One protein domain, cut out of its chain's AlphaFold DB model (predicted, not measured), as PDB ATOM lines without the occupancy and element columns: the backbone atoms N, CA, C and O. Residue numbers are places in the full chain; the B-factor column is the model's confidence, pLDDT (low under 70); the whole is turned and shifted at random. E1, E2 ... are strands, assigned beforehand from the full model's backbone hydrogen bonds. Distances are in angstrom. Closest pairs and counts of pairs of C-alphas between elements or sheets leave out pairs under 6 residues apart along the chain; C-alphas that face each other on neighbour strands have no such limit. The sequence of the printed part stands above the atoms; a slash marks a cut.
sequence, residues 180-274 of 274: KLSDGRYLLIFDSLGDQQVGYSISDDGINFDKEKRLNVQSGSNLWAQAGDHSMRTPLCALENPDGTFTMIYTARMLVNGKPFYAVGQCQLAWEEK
ATOM      1  N   LYS A 180      35.462 -33.987 -21.325       96.25
ATOM      2  CA  LYS A 180      36.604 -33.300 -20.713       96.25
ATOM      3  C   LYS A 180      37.367 -32.523 -21.786       96.25
ATOM      4  O   LYS A 180      37.749 -33.108 -22.796       96.25
ATOM      5  N   LEU A 181      37.583 -31.238 -21.543       96.44
ATOM      6  CA  LEU A 181      38.279 -30.319 -22.435       96.44
ATOM      7  C   LEU A 181      39.798 -30.406 -22.268       96.44
ATOM      8  O   LEU A 181      40.316 -30.834 -21.230       96.44
ATOM      9  N   SER A 182      40.513 -29.953 -23.294       95.31
ATOM     10  CA  SER A 182      41.974 -29.904 -23.372       95.31
ATOM     11  C   SER A 182      42.609 -29.052 -22.267       95.31
ATOM     12  O   SER A 182      43.697 -29.373 -21.786       95.31
ATOM     13  N   ASP A 183      41.904 -28.016 -21.807       94.75
ATOM     14  CA  ASP A 183      42.314 -27.145 -20.701       94.75
ATOM     15  C   ASP A 183      41.988 -27.704 -19.303       94.75
ATOM     16  O   ASP A 183      42.318 -27.086 -18.290       94.75
ATOM     17  N   GLY A 184      41.379 -28.891 -19.236       96.19
ATOM     18  CA  GLY A 184      41.055 -29.598 -18.001       96.19
ATOM     19  C   GLY A 184      39.638 -29.377 -17.476       96.19
ATOM     20  O   GLY A 184      39.230 -30.140 -16.599       96.19
ATOM     21  N   ARG A 185      38.884 -28.412 -18.020       97.50
ATOM     22  CA  ARG A 185      37.465 -28.205 -17.690       97.50
ATOM     23  C   ARG A 185      36.586 -29.303 -18.292       97.50
ATOM     24  O   ARG A 185      37.043 -30.168 -19.037       97.50
ATOM     25  N   TYR A 186      35.298 -29.254 -17.987       98.31
ATOM     26  CA  TYR A 186      34.285 -30.186 -18.462       98.31
ATOM     27  C   TYR A 186      33.156 -29.421 -19.149       98.31
ATOM     28  O   TYR A 186      32.580 -28.498 -18.573       98.31
ATOM     29  N   LEU A 187      32.838 -29.819 -20.379       98.06
ATOM     30  CA  LEU A 187      31.687 -29.349 -21.141       98.06
ATOM     31  C   LEU A 187      30.561 -30.367 -21.011       98.06
ATOM     32  O   LEU A 187      30.712 -31.513 -21.428       98.06
ATOM     33  N   LEU A 188      29.432 -29.931 -20.471       98.06
ATOM     34  CA  LEU A 188      28.170 -30.653 -20.498       98.06
ATOM     35  C   LEU A 188      27.315 -30.108 -21.647       98.06
ATOM     36  O   LEU A 188      27.103 -28.900 -21.723       98.06
ATOM     37  N   ILE A 189      26.797 -30.990 -22.501       97.50
ATOM     38  CA  ILE A 189      25.807 -30.671 -23.534       97.50
ATOM     39  C   ILE A 189      24.586 -31.588 -23.403       97.50
ATOM     40  O   ILE A 189      24.736 -32.752 -23.036       97.50
ATOM     41  N   PHE A 190      23.384 -31.068 -23.655       96.69
ATOM     42  CA  PHE A 190      22.133 -31.791 -23.402       96.69
ATOM     43  C   PHE A 190      20.966 -31.294 -24.266       96.69
ATOM     44  O   PHE A 190      20.984 -30.173 -24.791       96.69
ATOM     45  N   ASP A 191      19.948 -32.149 -24.419       95.06
ATOM     46  CA  ASP A 191      18.660 -31.771 -25.004       95.06
ATOM     47  C   ASP A 191      17.993 -30.768 -24.067       95.06
ATOM     48  O   ASP A 191      17.946 -30.965 -22.850       95.06
ATOM     49  N   SER A 192      17.494 -29.676 -24.632       94.06
ATOM     50  CA  SER A 192      16.759 -28.714 -23.845       94.06
ATOM     51  C   SER A 192      15.697 -27.970 -24.670       94.06
ATOM     52  O   SER A 192      15.559 -28.175 -25.869       94.06
ATOM     53  N   LEU A 193      14.899 -27.117 -24.022       92.25
ATOM     54  CA  LEU A 193      13.904 -26.261 -24.688       92.25
ATOM     55  C   LEU A 193      14.526 -25.212 -25.648       92.25
ATOM     56  O   LEU A 193      15.740 -25.089 -25.808       92.25
ATOM     57  N   GLY A 194      13.695 -24.416 -26.309       91.19
ATOM     58  CA  GLY A 194      14.146 -23.384 -27.233       91.19
ATOM     59  C   GLY A 194      14.113 -23.818 -28.696       91.19
ATOM     60  O   GLY A 194      14.305 -24.980 -29.064       91.19
ATOM     61  N   ASP A 195      13.851 -22.838 -29.555       93.88
ATOM     62  CA  ASP A 195      13.768 -23.033 -30.997       93.88
ATOM     63  C   ASP A 195      15.176 -23.112 -31.593       93.88
ATOM     64  O   ASP A 195      15.939 -22.151 -31.535       93.88
ATOM     65  N   GLN A 196      15.513 -24.262 -32.179       93.81
ATOM     66  CA  GLN A 196      16.834 -24.540 -32.765       93.81
ATOM     67  C   GLN A 196      17.999 -24.554 -31.773       93.81
ATOM     68  O   GLN A 196      19.151 -24.362 -32.176       93.81
ATOM     69  N   GLN A 197      17.715 -24.792 -30.492       94.44
ATOM     70  CA  GLN A 197      18.696 -24.689 -29.421       94.44
ATOM     71  C   GLN A 197      19.012 -26.026 -28.762       94.44
ATOM     72  O   GLN A 197      18.175 -26.918 -28.697       94.44
ATOM     73  N   VAL A 198      20.232 -26.122 -28.244       96.06
ATOM     74  CA  VAL A 198      20.630 -27.122 -27.247       96.06
ATOM     75  C   VAL A 198      21.105 -26.410 -25.983       96.06
ATOM     76  O   VAL A 198      21.501 -25.236 -26.030       96.06
ATOM     77  N   GLY A 199      21.051 -27.113 -24.855       96.38
ATOM     78  CA  GLY A 199      21.597 -26.640 -23.590       96.38
ATOM     79  C   GLY A 199      23.069 -27.018 -23.453       96.38
ATOM     80  O   GLY A 199      23.497 -28.080 -23.911       96.38
ATOM     81  N   TYR A 200      23.856 -26.152 -22.820       97.56
ATOM     82  CA  TYR A 200      25.204 -26.489 -22.378       97.56
ATOM     83  C   TYR A 200      25.532 -25.865 -21.021       97.56
ATOM     84  O   TYR A 200      24.949 -24.859 -20.610       97.56
ATOM     85  N   SER A 201      26.490 -26.463 -20.320       98.31
ATOM     86  CA  SER A 201      27.063 -25.938 -19.084       98.31
ATOM     87  C   SER A 201      28.543 -26.311 -18.977       98.31
ATOM     88  O   SER A 201      29.007 -27.233 -19.646       98.31
ATOM     89  N   ILE A 202      29.291 -25.576 -18.157       98.00
ATOM     90  CA  ILE A 202      30.721 -25.783 -17.928       98.00
ATOM     91  C   ILE A 202      30.956 -26.093 -16.455       98.00
ATOM     92  O   ILE A 202      30.246 -25.590 -15.585       98.00
ATOM     93  N   SER A 203      31.954 -26.926 -16.188       98.56
ATOM     94  CA  SER A 203      32.444 -27.215 -14.848       98.56
ATOM     95  C   SER A 203      33.968 -27.237 -14.832       98.56
ATOM     96  O   SER A 203      34.591 -27.790 -15.739       98.56
ATOM     97  N   ASP A 204      34.573 -26.673 -13.791       98.56
ATOM     98  CA  ASP A 204      36.023 -26.739 -13.585       98.56
ATOM     99  C   ASP A 204      36.466 -28.075 -12.961       98.56
ATOM    100  O   ASP A 204      37.614 -28.483 -13.124       98.56
ATOM    101  N   ASP A 205      35.565 -28.774 -12.262       98.12
ATOM    102  CA  ASP A 205      35.865 -30.014 -11.532       98.12
ATOM    103  C   ASP A 205      35.112 -31.246 -12.058       98.12
ATOM    104  O   ASP A 205      35.366 -32.360 -11.604       98.12
ATOM    105  N   GLY A 206      34.207 -31.064 -13.021       97.94
ATOM    106  CA  GLY A 206      33.388 -32.124 -13.604       97.94
ATOM    107  C   GLY A 206      32.251 -32.599 -12.702       97.94
ATOM    108  O   GLY A 206      31.622 -33.601 -13.019       97.94
ATOM    109  N   ILE A 207      31.979 -31.917 -11.589       98.00
ATOM    110  CA  ILE A 207      30.936 -32.282 -10.621       98.00
ATOM    111  C   ILE A 207      29.974 -31.107 -10.429       98.00
ATOM    112  O   ILE A 207      28.754 -31.279 -10.472       98.00
ATOM    113  N   ASN A 208      30.517 -29.905 -10.248       97.75
ATOM    114  CA  ASN A 208      29.774 -28.670 -10.051       97.75
ATOM    115  C   ASN A 208      29.673 -27.924 -11.380       97.75
ATOM    116  O   ASN A 208      30.621 -27.266 -11.809       97.75
ATOM    117  N   PHE A 209      28.530 -28.062 -12.043       98.44
ATOM    118  CA  PHE A 209      28.245 -27.399 -13.311       98.44
ATOM    119  C   PHE A 209      27.517 -26.076 -13.089       98.44
ATOM    120  O   PHE A 209      26.638 -25.965 -12.231       98.44
ATOM    121  N   ASP A 210      27.865 -25.088 -13.907       98.31
ATOM    122  CA  ASP A 210      27.193 -23.796 -13.954       98.31
ATOM    123  C   ASP A 210      25.716 -23.916 -14.360       98.31
ATOM    124  O   ASP A 210      25.228 -24.949 -14.837       98.31
ATOM    125  N   LYS A 211      24.986 -22.806 -14.222       98.19
ATOM    126  CA  LYS A 211      23.652 -22.678 -14.809       98.19
ATOM    127  C   LYS A 211      23.702 -22.867 -16.320       98.19
ATOM    128  O   LYS A 211      24.643 -22.432 -16.985       98.19
ATOM    129  N   GLU A 212      22.641 -23.477 -16.832       97.19
ATOM    130  CA  GLU A 212      22.447 -23.685 -18.257       97.19
ATOM    131  C   GLU A 212      22.644 -22.398 -19.070       97.19
ATOM    132  O   GLU A 212      22.128 -21.325 -18.740       97.19
ATOM    133  N   LYS A 213      23.329 -22.558 -20.200       96.69
ATOM    134  CA  LYS A 213      23.361 -21.619 -21.314       96.69
ATOM    135  C   LYS A 213      22.767 -22.288 -22.549       96.69
ATOM    136  O   LYS A 213      22.785 -23.508 -22.683       96.69
ATOM    137  N   ARG A 214      22.239 -21.475 -23.462       93.88
ATOM    138  CA  ARG A 214      21.606 -21.938 -24.701       93.88
ATOM    139  C   ARG A 214      22.508 -21.653 -25.886       93.88
ATOM    140  O   ARG A 214      23.102 -20.579 -25.964       93.88
ATOM    141  N   LEU A 215      22.571 -22.600 -26.810       93.00
ATOM    142  CA  LEU A 215      23.327 -22.482 -28.049       93.00
ATOM    143  C   LEU A 215      22.392 -22.677 -29.241       93.00
ATOM    144  O   LEU A 215      21.772 -23.729 -29.362       93.00
ATOM    145  N   ASN A 216      22.329 -21.691 -30.140       92.38
ATOM    146  CA  ASN A 216      21.641 -21.836 -31.424       92.38
ATOM    147  C   ASN A 216      22.462 -22.734 -32.354       92.38
ATOM    148  O   ASN A 216      23.577 -22.386 -32.734       92.38
ATOM    149  N   VAL A 217      21.887 -23.865 -32.755       93.56
ATOM    150  CA  VAL A 217      22.544 -24.867 -33.605       93.56
ATOM    151  C   VAL A 217      22.224 -24.651 -35.082       93.56
ATOM    152  O   VAL A 217      23.086 -24.828 -35.942       93.56
ATOM    153  N   GLN A 218      20.987 -24.253 -35.388       92.69
ATOM    154  CA  GLN A 218      20.534 -23.959 -36.747       92.69
ATOM    155  C   GLN A 218      20.062 -22.514 -36.851       92.69
ATOM    156  O   GLN A 218      19.342 -22.014 -35.991       92.69
ATOM    157  N   SER A 219      20.459 -21.835 -37.925       89.75
ATOM    158  CA  SER A 219      20.035 -20.465 -38.207       89.75
ATOM    159  C   SER A 219      20.161 -20.145 -39.699       89.75
ATOM    160  O   SER A 219      20.899 -20.816 -40.427       89.75
ATOM    161  N   GLY A 220      19.436 -19.122 -40.164       89.06
ATOM    162  CA  GLY A 220      19.552 -18.608 -41.530       89.06
ATOM    163  C   GLY A 220      19.388 -19.691 -42.602       89.06
ATOM    164  O   GLY A 220      18.409 -20.433 -42.605       89.06
ATOM    165  N   SER A 221      20.365 -19.796 -43.505       87.44
ATOM    166  CA  SER A 221      20.379 -20.793 -44.586       87.44
ATOM    167  C   SER A 221      20.593 -22.238 -44.118       87.44
ATOM    168  O   SER A 221      20.405 -23.152 -44.915       87.44
ATOM    169  N   ASN A 222      20.977 -22.456 -42.857       87.50
ATOM    170  CA  ASN A 222      21.214 -23.786 -42.284       87.50
ATOM    171  C   ASN A 222      19.985 -24.339 -41.543       87.50
ATOM    172  O   ASN A 222      20.077 -25.383 -40.901       87.50
ATOM    173  N   LEU A 223      18.847 -23.640 -41.604       94.19
ATOM    174  CA  LEU A 223      17.608 -24.033 -40.944       94.19
ATOM    175  C   LEU A 223      16.837 -25.067 -41.774       94.19
ATOM    176  O   LEU A 223      16.305 -24.754 -42.839       94.19
ATOM    177  N   TRP A 224      16.739 -26.290 -41.261       94.12
ATOM    178  CA  TRP A 224      15.962 -27.376 -41.870       94.12
ATOM    179  C   TRP A 224      15.004 -28.057 -40.890       94.12
ATOM    180  O   TRP A 224      14.034 -28.700 -41.311       94.12
ATOM    181  N   ALA A 225      15.259 -27.941 -39.589       95.06
ATOM    182  CA  ALA A 225      14.355 -28.449 -38.573       95.06
ATOM    183  C   ALA A 225      13.067 -27.612 -38.500       95.06
ATOM    184  O   ALA A 225      13.000 -26.459 -38.927       95.06
ATOM    185  N   GLN A 226      12.006 -28.227 -37.982       94.94
ATOM    186  CA  GLN A 226      10.757 -27.536 -37.676       94.94
ATOM    187  C   GLN A 226      10.993 -26.461 -36.612       94.94
ATOM    188  O   GLN A 226      11.868 -26.617 -35.764       94.94
ATOM    189  N   ALA A 227      10.191 -25.400 -36.644       93.12
ATOM    190  CA  ALA A 227      10.215 -24.376 -35.610       93.12
ATOM    191  C   ALA A 227       9.603 -24.883 -34.293       93.12
ATOM    192  O   ALA A 227       8.726 -25.755 -34.288       93.12
ATOM    193  N   GLY A 228      10.025 -24.264 -33.196       90.94
ATOM    194  CA  GLY A 228       9.436 -24.406 -31.869       90.94
ATOM    195  C   GLY A 228      10.217 -25.317 -30.930       90.94
ATOM    196  O   GLY A 228      11.108 -26.066 -31.344       90.94
ATOM    197  N   ASP A 229       9.839 -25.245 -29.655       87.06
ATOM    198  CA  ASP A 229      10.462 -26.019 -28.587       87.06
ATOM    199  C   ASP A 229      10.477 -27.506 -28.928       87.06
ATOM    200  O   ASP A 229       9.488 -28.067 -29.414       87.06
ATOM    201  N   HIS A 230      11.612 -28.147 -28.641       83.81
ATOM    202  CA  HIS A 230      11.777 -29.593 -28.773       83.81
ATOM    203  C   HIS A 230      11.733 -30.106 -30.231       83.81
ATOM    204  O   HIS A 230      11.627 -31.313 -30.472       83.81
ATOM    205  N   SER A 231      11.792 -29.212 -31.229       91.19
ATOM    206  CA  SER A 231      12.078 -29.601 -32.616       91.19
ATOM    207  C   SER A 231      13.573 -29.809 -32.836       91.19
ATOM    208  O   SER A 231      13.949 -30.768 -33.511       91.19
ATOM    209  N   MET A 232      14.424 -28.974 -32.232       93.19
ATOM    210  CA  MET A 232      15.799 -29.381 -31.946       93.19
ATOM    211  C   MET A 232      15.751 -30.469 -30.878       93.19
ATOM    212  O   MET A 232      14.939 -30.387 -29.959       93.19
ATOM    213  N   ARG A 233      16.538 -31.521 -31.066       89.69
ATOM    214  CA  ARG A 233      16.565 -32.685 -30.185       89.69
ATOM    215  C   ARG A 233      17.994 -32.941 -29.720       89.69
ATOM    216  O   ARG A 233      18.898 -32.132 -29.904       89.69
ATOM    217  N   THR A 234      18.171 -34.115 -29.141       91.56
ATOM    218  CA  THR A 234      19.369 -34.636 -28.509       91.56
ATOM    219  C   THR A 234      20.669 -34.326 -29.268       91.56
ATOM    220  O   THR A 234      20.849 -34.827 -30.391       91.56
ATOM    221  N   PRO A 235      21.602 -33.564 -28.664       94.44
ATOM    222  CA  PRO A 235      23.002 -33.590 -29.065       94.44
ATOM    223  C   PRO A 235      23.570 -34.991 -28.793       94.44
ATOM    224  O   PRO A 235      23.325 -35.585 -27.750       94.44
ATOM    225  N   LEU A 236      24.309 -35.542 -29.753       93.44
ATOM    226  CA  LEU A 236      24.907 -36.882 -29.687       93.44
ATOM    227  C   LEU A 236      26.383 -36.849 -29.281       93.44
ATOM    228  O   LEU A 236      26.921 -37.867 -28.854       93.44
ATOM    229  N   CYS A 237      27.048 -35.706 -29.445       92.62
ATOM    230  CA  CYS A 237      28.387 -35.425 -28.933       92.62
ATOM    231  C   CYS A 237      28.723 -33.940 -29.101       92.62
ATOM    232  O   CYS A 237      28.182 -33.288 -29.988       92.62
ATOM    233  N   ALA A 238      29.684 -33.444 -28.323       94.25
ATOM    234  CA  ALA A 238      30.446 -32.233 -28.623       94.25
ATOM    235  C   ALA A 238      31.934 -32.563 -28.453       94.25
ATOM    236  O   ALA A 238      32.415 -32.748 -27.333       94.25
ATOM    237  N   LEU A 239      32.631 -32.734 -29.577       92.44
ATOM    238  CA  LEU A 239      34.023 -33.180 -29.625       92.44
ATOM    239  C   LEU A 239      34.928 -31.986 -29.886       92.44
ATOM    240  O   LEU A 239      34.798 -31.349 -30.927       92.44
ATOM    241  N   GLU A 240      35.841 -31.702 -28.963       95.50
ATOM    242  CA  GLU A 240      36.854 -30.665 -29.149       95.50
ATOM    243  C   GLU A 240      37.849 -31.087 -30.242       95.50
ATOM    244  O   GLU A 240      38.418 -32.181 -30.214       95.50
ATOM    245  N   ASN A 241      38.034 -30.213 -31.224       95.12
ATOM    246  CA  ASN A 241      38.995 -30.350 -32.304       95.12
ATOM    247  C   ASN A 241      40.359 -29.766 -31.868       95.12
ATOM    248  O   ASN A 241      40.414 -28.908 -30.986       95.12
ATOM    249  N   PRO A 242      41.480 -30.153 -32.510       93.88
ATOM    250  CA  PRO A 242      42.818 -29.673 -32.135       93.88
ATOM    251  C   PRO A 242      43.031 -28.151 -32.199       93.88
ATOM    252  O   PRO A 242      43.981 -27.648 -31.607       93.88
ATOM    253  N   ASP A 243      42.193 -27.429 -32.942       93.56
ATOM    254  CA  ASP A 243      42.231 -25.970 -33.079       93.56
ATOM    255  C   ASP A 243      41.357 -25.233 -32.045       93.56
ATOM    256  O   ASP A 243      41.248 -24.010 -32.097       93.56
ATOM    257  N   GLY A 244      40.742 -25.960 -31.104       92.12
ATOM    258  CA  GLY A 244      39.859 -25.408 -30.073       92.12
ATOM    259  C   GLY A 244      38.416 -25.172 -30.532       92.12
ATOM    260  O   GLY A 244      37.602 -24.678 -29.749       92.12
ATOM    261  N   THR A 245      38.078 -25.519 -31.778       95.75
ATOM    262  CA  THR A 245      36.681 -25.613 -32.230       95.75
ATOM    263  C   THR A 245      36.056 -26.932 -31.777       95.75
ATOM    264  O   THR A 245      36.731 -27.791 -31.214       95.75
ATOM    265  N   PHE A 246      34.760 -27.125 -32.015       95.94
ATOM    266  CA  PHE A 246      34.055 -28.351 -31.659       95.94
ATOM    267  C   PHE A 246      33.240 -28.884 -32.821       95.94
ATOM    268  O   PHE A 246      32.461 -28.151 -33.425       95.94
ATOM    269  N   THR A 247      33.316 -30.190 -33.048       95.31
ATOM    270  CA  THR A 247      32.361 -30.901 -33.896       95.31
ATOM    271  C   THR A 247      31.197 -31.390 -33.040       95.31
ATOM    272  O   THR A 247      31.394 -32.205 -32.135       95.31
ATOM    273  N   MET A 248      29.978 -30.941 -33.345       95.31
ATOM    274  CA  MET A 248      28.757 -31.436 -32.706       95.31
ATOM    275  C   MET A 248      27.918 -32.222 -33.707       95.31
ATOM    276  O   MET A 248      27.640 -31.742 -34.807       95.31
ATOM    277  N   ILE A 249      27.483 -33.413 -33.304       95.19
ATOM    278  CA  ILE A 249      26.453 -34.186 -34.001       95.19
ATOM    279  C   ILE A 249      25.187 -34.094 -33.159       95.19
ATOM    280  O   ILE A 249      25.255 -34.184 -31.938       95.19
ATOM    281  N   TYR A 250      24.036 -33.909 -33.789       95.06
ATOM    282  CA  TYR A 250      22.769 -33.728 -33.087       95.06
ATOM    283  C   TYR A 250      21.612 -34.335 -33.876       95.06
ATOM    284  O   TYR A 250      21.747 -34.668 -35.054       95.06
ATOM    285  N   THR A 251      20.458 -34.471 -33.234       94.88
ATOM    286  CA  THR A 251      19.208 -34.836 -33.904       94.88
ATOM    287  C   THR A 251      18.261 -33.646 -33.945       94.88
ATOM    288  O   THR A 251      18.263 -32.809 -33.050       94.88
ATOM    289  N   ALA A 252      17.442 -33.545 -34.988       95.88
ATOM    290  CA  ALA A 252      16.332 -32.600 -34.998       95.88
ATOM    291  C   ALA A 252      15.181 -33.107 -35.868       95.88
ATOM    292  O   ALA A 252      15.348 -33.908 -36.792       95.88
ATOM    293  N   ARG A 253      13.979 -32.644 -35.546       95.88
ATOM    294  CA  ARG A 253      12.742 -32.996 -36.227       95.88
ATOM    295  C   ARG A 253      12.567 -32.139 -37.472       95.88
ATOM    296  O   ARG A 253      12.533 -30.917 -37.398       95.88
ATOM    297  N   MET A 254      12.333 -32.784 -38.603       95.31
ATOM    298  CA  MET A 254      11.912 -32.165 -39.858       95.31
ATOM    299  C   MET A 254      10.654 -32.850 -40.403       95.31
ATOM    300  O   MET A 254      10.180 -33.845 -39.850       95.31
ATOM    301  N   LEU A 255      10.103 -32.321 -41.496       95.19
ATOM    302  CA  LEU A 255       9.035 -32.981 -42.239       95.19
ATOM    303  C   LEU A 255       9.590 -33.588 -43.524       95.19
ATOM    304  O   LEU A 255      10.191 -32.896 -44.339       95.19
ATOM    305  N   VAL A 256       9.321 -34.873 -43.732       95.56
ATOM    306  CA  VAL A 256       9.577 -35.572 -44.994       95.56
ATOM    307  C   VAL A 256       8.236 -36.076 -45.507       95.56
ATOM    308  O   VAL A 256       7.568 -36.869 -44.843       95.56
ATOM    309  N   ASN A 257       7.803 -35.581 -46.670       95.19
ATOM    310  CA  ASN A 257       6.490 -35.892 -47.255       95.19
ATOM    311  C   ASN A 257       5.323 -35.663 -46.270       95.19
ATOM    312  O   ASN A 257       4.429 -36.500 -46.137       95.19
ATOM    313  N   GLY A 258       5.373 -34.552 -45.526       94.06
ATOM    314  CA  GLY A 258       4.360 -34.173 -44.534       94.06
ATOM    315  C   GLY A 258       4.378 -34.987 -43.234       94.06
ATOM    316  O   GLY A 258       3.508 -34.788 -42.389       94.06
ATOM    317  N   LYS A 259       5.346 -35.894 -43.045       95.25
ATOM    318  CA  LYS A 259       5.471 -36.718 -41.836       95.25
ATOM    319  C   LYS A 259       6.684 -36.306 -41.002       95.25
ATOM    320  O   LYS A 259       7.728 -36.017 -41.587       95.25
ATOM    321  N   PRO A 260       6.579 -36.318 -39.660       93.12
ATOM    322  CA  PRO A 260       7.728 -36.120 -38.785       93.12
ATOM    323  C   PRO A 260       8.842 -37.123 -39.077       93.12
ATOM    324  O   PRO A 260       8.599 -38.328 -39.153       93.12
ATOM    325  N   PHE A 261      10.062 -36.617 -39.193       94.44
ATOM    326  CA  PHE A 261      11.278 -37.401 -39.316       94.44
ATOM    327  C   PHE A 261      12.358 -36.780 -38.435       94.44
ATOM    328  O   PHE A 261      12.560 -35.570 -38.477       94.44
ATOM    329  N   TYR A 262      13.039 -37.597 -37.638       92.94
ATOM    330  CA  TYR A 262      14.155 -37.153 -36.810       92.94
ATOM    331  C   TYR A 262      15.448 -37.425 -37.573       92.94
ATOM    332  O   TYR A 262      15.866 -38.576 -37.704       92.94
ATOM    333  N   ALA A 263      16.020 -36.368 -38.141       93.50
ATOM    334  CA  ALA A 263      17.258 -36.430 -38.902       93.50
ATOM    335  C   ALA A 263      18.464 -36.191 -37.990       93.50
ATOM    336  O   ALA A 263      18.338 -35.580 -36.929       93.50
ATOM    337  N   VAL A 264      19.630 -36.655 -38.438       93.88
ATOM    338  CA  VAL A 264      20.924 -36.363 -37.814       93.88
ATOM    339  C   VAL A 264      21.562 -35.196 -38.563       93.88
ATOM    340  O   VAL A 264      21.614 -35.212 -39.793       93.88
ATOM    341  N   GLY A 265      22.029 -34.196 -37.823       93.50
ATOM    342  CA  GLY A 265      22.794 -33.065 -38.330       93.50
ATOM    343  C   GLY A 265      24.185 -32.996 -37.710       93.50
ATOM    344  O   GLY A 265      24.482 -33.675 -36.726       93.50
ATOM    345  N   GLN A 266      25.024 -32.146 -38.293       93.69
ATOM    346  CA  GLN A 266      26.352 -31.821 -37.790       93.69
ATOM    347  C   GLN A 266      26.573 -30.313 -37.906       93.69
ATOM    348  O   GLN A 266      26.157 -29.700 -38.890       93.69
ATOM    349  N   CYS A 267      27.268 -29.724 -36.939       93.56
ATOM    350  CA  CYS A 267      27.811 -28.376 -37.057       93.56
ATOM    351  C   CYS A 267      29.213 -28.275 -36.438       93.56
ATOM    352  O   CYS A 267      29.684 -29.193 -35.761       93.56
ATOM    353  N   GLN A 268      29.875 -27.153 -36.719       94.12
ATOM    354  CA  GLN A 268      31.090 -26.729 -36.032       94.12
ATOM    355  C   GLN A 268      30.738 -25.588 -35.082       94.12
ATOM    356  O   GLN A 268      29.973 -24.695 -35.449       94.12
ATOM    357  N   LEU A 269      31.298 -25.625 -33.879       93.44
ATOM    358  CA  LEU A 269      31.114 -24.620 -32.839       93.44
ATOM    359  C   LEU A 269      32.474 -24.058 -32.431       93.44
ATOM    360  O   LEU A 269      33.499 -24.720 -32.572       93.44
ATOM    361  N   ALA A 270      32.484 -22.852 -31.885       93.44
ATOM    362  CA  ALA A 270      33.671 -22.237 -31.313       93.44
ATOM    363  C   ALA A 270      33.267 -21.378 -30.116       93.44
ATOM    364  O   ALA A 270      32.105 -20.982 -29.988       93.44
ATOM    365  N   TRP A 271      34.228 -21.085 -29.246       91.94
ATOM    366  CA  TRP A 271      34.041 -20.060 -28.227       91.94
ATOM    367  C   TRP A 271      33.853 -18.694 -28.891       91.94
ATOM    368  O   TRP A 271      34.520 -18.388 -29.876       91.94
ATOM    369  N   GLU A 272      32.965 -17.865 -28.343       88.19
ATOM    370  CA  GLU A 272      32.898 -16.461 -28.749       88.19
ATOM    371  C   GLU A 272      34.222 -15.774 -28.389       88.19
ATOM    372  O   GLU A 272      34.648 -15.790 -27.227       88.19
ATOM    373  N   GLU A 273      34.880 -15.184 -29.387       74.94
ATOM    374  CA  GLU A 273      36.009 -14.287 -29.154       74.94
ATOM    375  C   GLU A 273      35.508 -13.074 -28.357       74.94
ATOM    376  O   GLU A 273      34.478 -12.482 -28.689       74.94
ATOM    377  N   LYS A 274      36.208 -12.742 -27.270       48.88
ATOM    378  CA  LYS A 274      35.904 -11.569 -26.441       48.88
ATOM    379  C   LYS A 274      36.562 -10.310 -26.980       48.88
ATOM    380  O   LYS A 274      37.742 -10.407 -27.385       48.88
TER     381      LYS A 274
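This is residues 180 to 274 of the 274 residues of an uncharacterized protein of Dyadobacter sp. 50-39 (UniProt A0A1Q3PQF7). Two small antiparallel sheets of three strands each stand partly face to face as a sandwich, E1, E2 and E3 in one and the longer, twisted E4, E5 and E6 in the other. The hairpin of E5 and E6 reaches one end of the longest axis with its turn at residues 257 and 258. The printed part has 95 residues, with six named strands in the order E1 to E6, no named helix, and the class all strand. Each sheet is a meander, each strand the antiparallel neighbour of the one before, in the orders E1 - E2 - E3 and E4 - E5 - E6. The whole is compact, with a radius of gyration of the C-alphas of 14.2 A, yet elongated, spanning 46 by 26 by 23 A.

E1, residues 186 to 191, and E2, residues 197 to 203, form a hairpin at 154 degrees, with N 188 and O 201 2.9 A apart, within hydrogen-bond range. E2 and E3, residues 213 to 216, form a hairpin at 141 degrees, with N 200 and O 213 at 2.9 A. In the second sheet, E4, residues 232 to 240, bends by 60 degrees at residue 236, and E5, residues 246 to 256, bends by 56 degrees at residue 253. They form a hairpin at 160 degrees, with N 239 and O 247 at 2.9 A. E5 and E6, residues 259 to 269, form another at 160 degrees, with N 254 and O 261 at 2.8 A. The parts of the two sheets that face each other are 9.1 A centre to centre, and their best planes are 22 degrees apart. The closest C-alphas of the edge strands E1 and E4 are those of Asp 191 and Thr 234, 4.6 A apart. Those of E2 and E4 are Gln 197 and Met 232, 6.1 A. E5 and E6 are apart from E1, E2 and E3.

E1 begins at C-alpha 186, (34.285, -30.186, -18.462), and is 17.0 A long. E2 is 20.2 A, E3 10.3 A and E4 21.3 A. E5 is 28.8 A and ends at C-alpha 256, (9.577, -35.572, -44.994). E6 is 29.7 A and ends at C-alpha 269, (31.114, -24.620, -32.839).

The two C-alphas farthest apart, those of Asp 205 and Asn 257, are 46.6 A apart. The printed part has no cut and ends at residue 274, the chain's last. The link from E3 to E4, residues 217 to 231, is long and leads from one sheet to the other. The mean pLDDT of the printed part is 93.7, with residue 274 under 70.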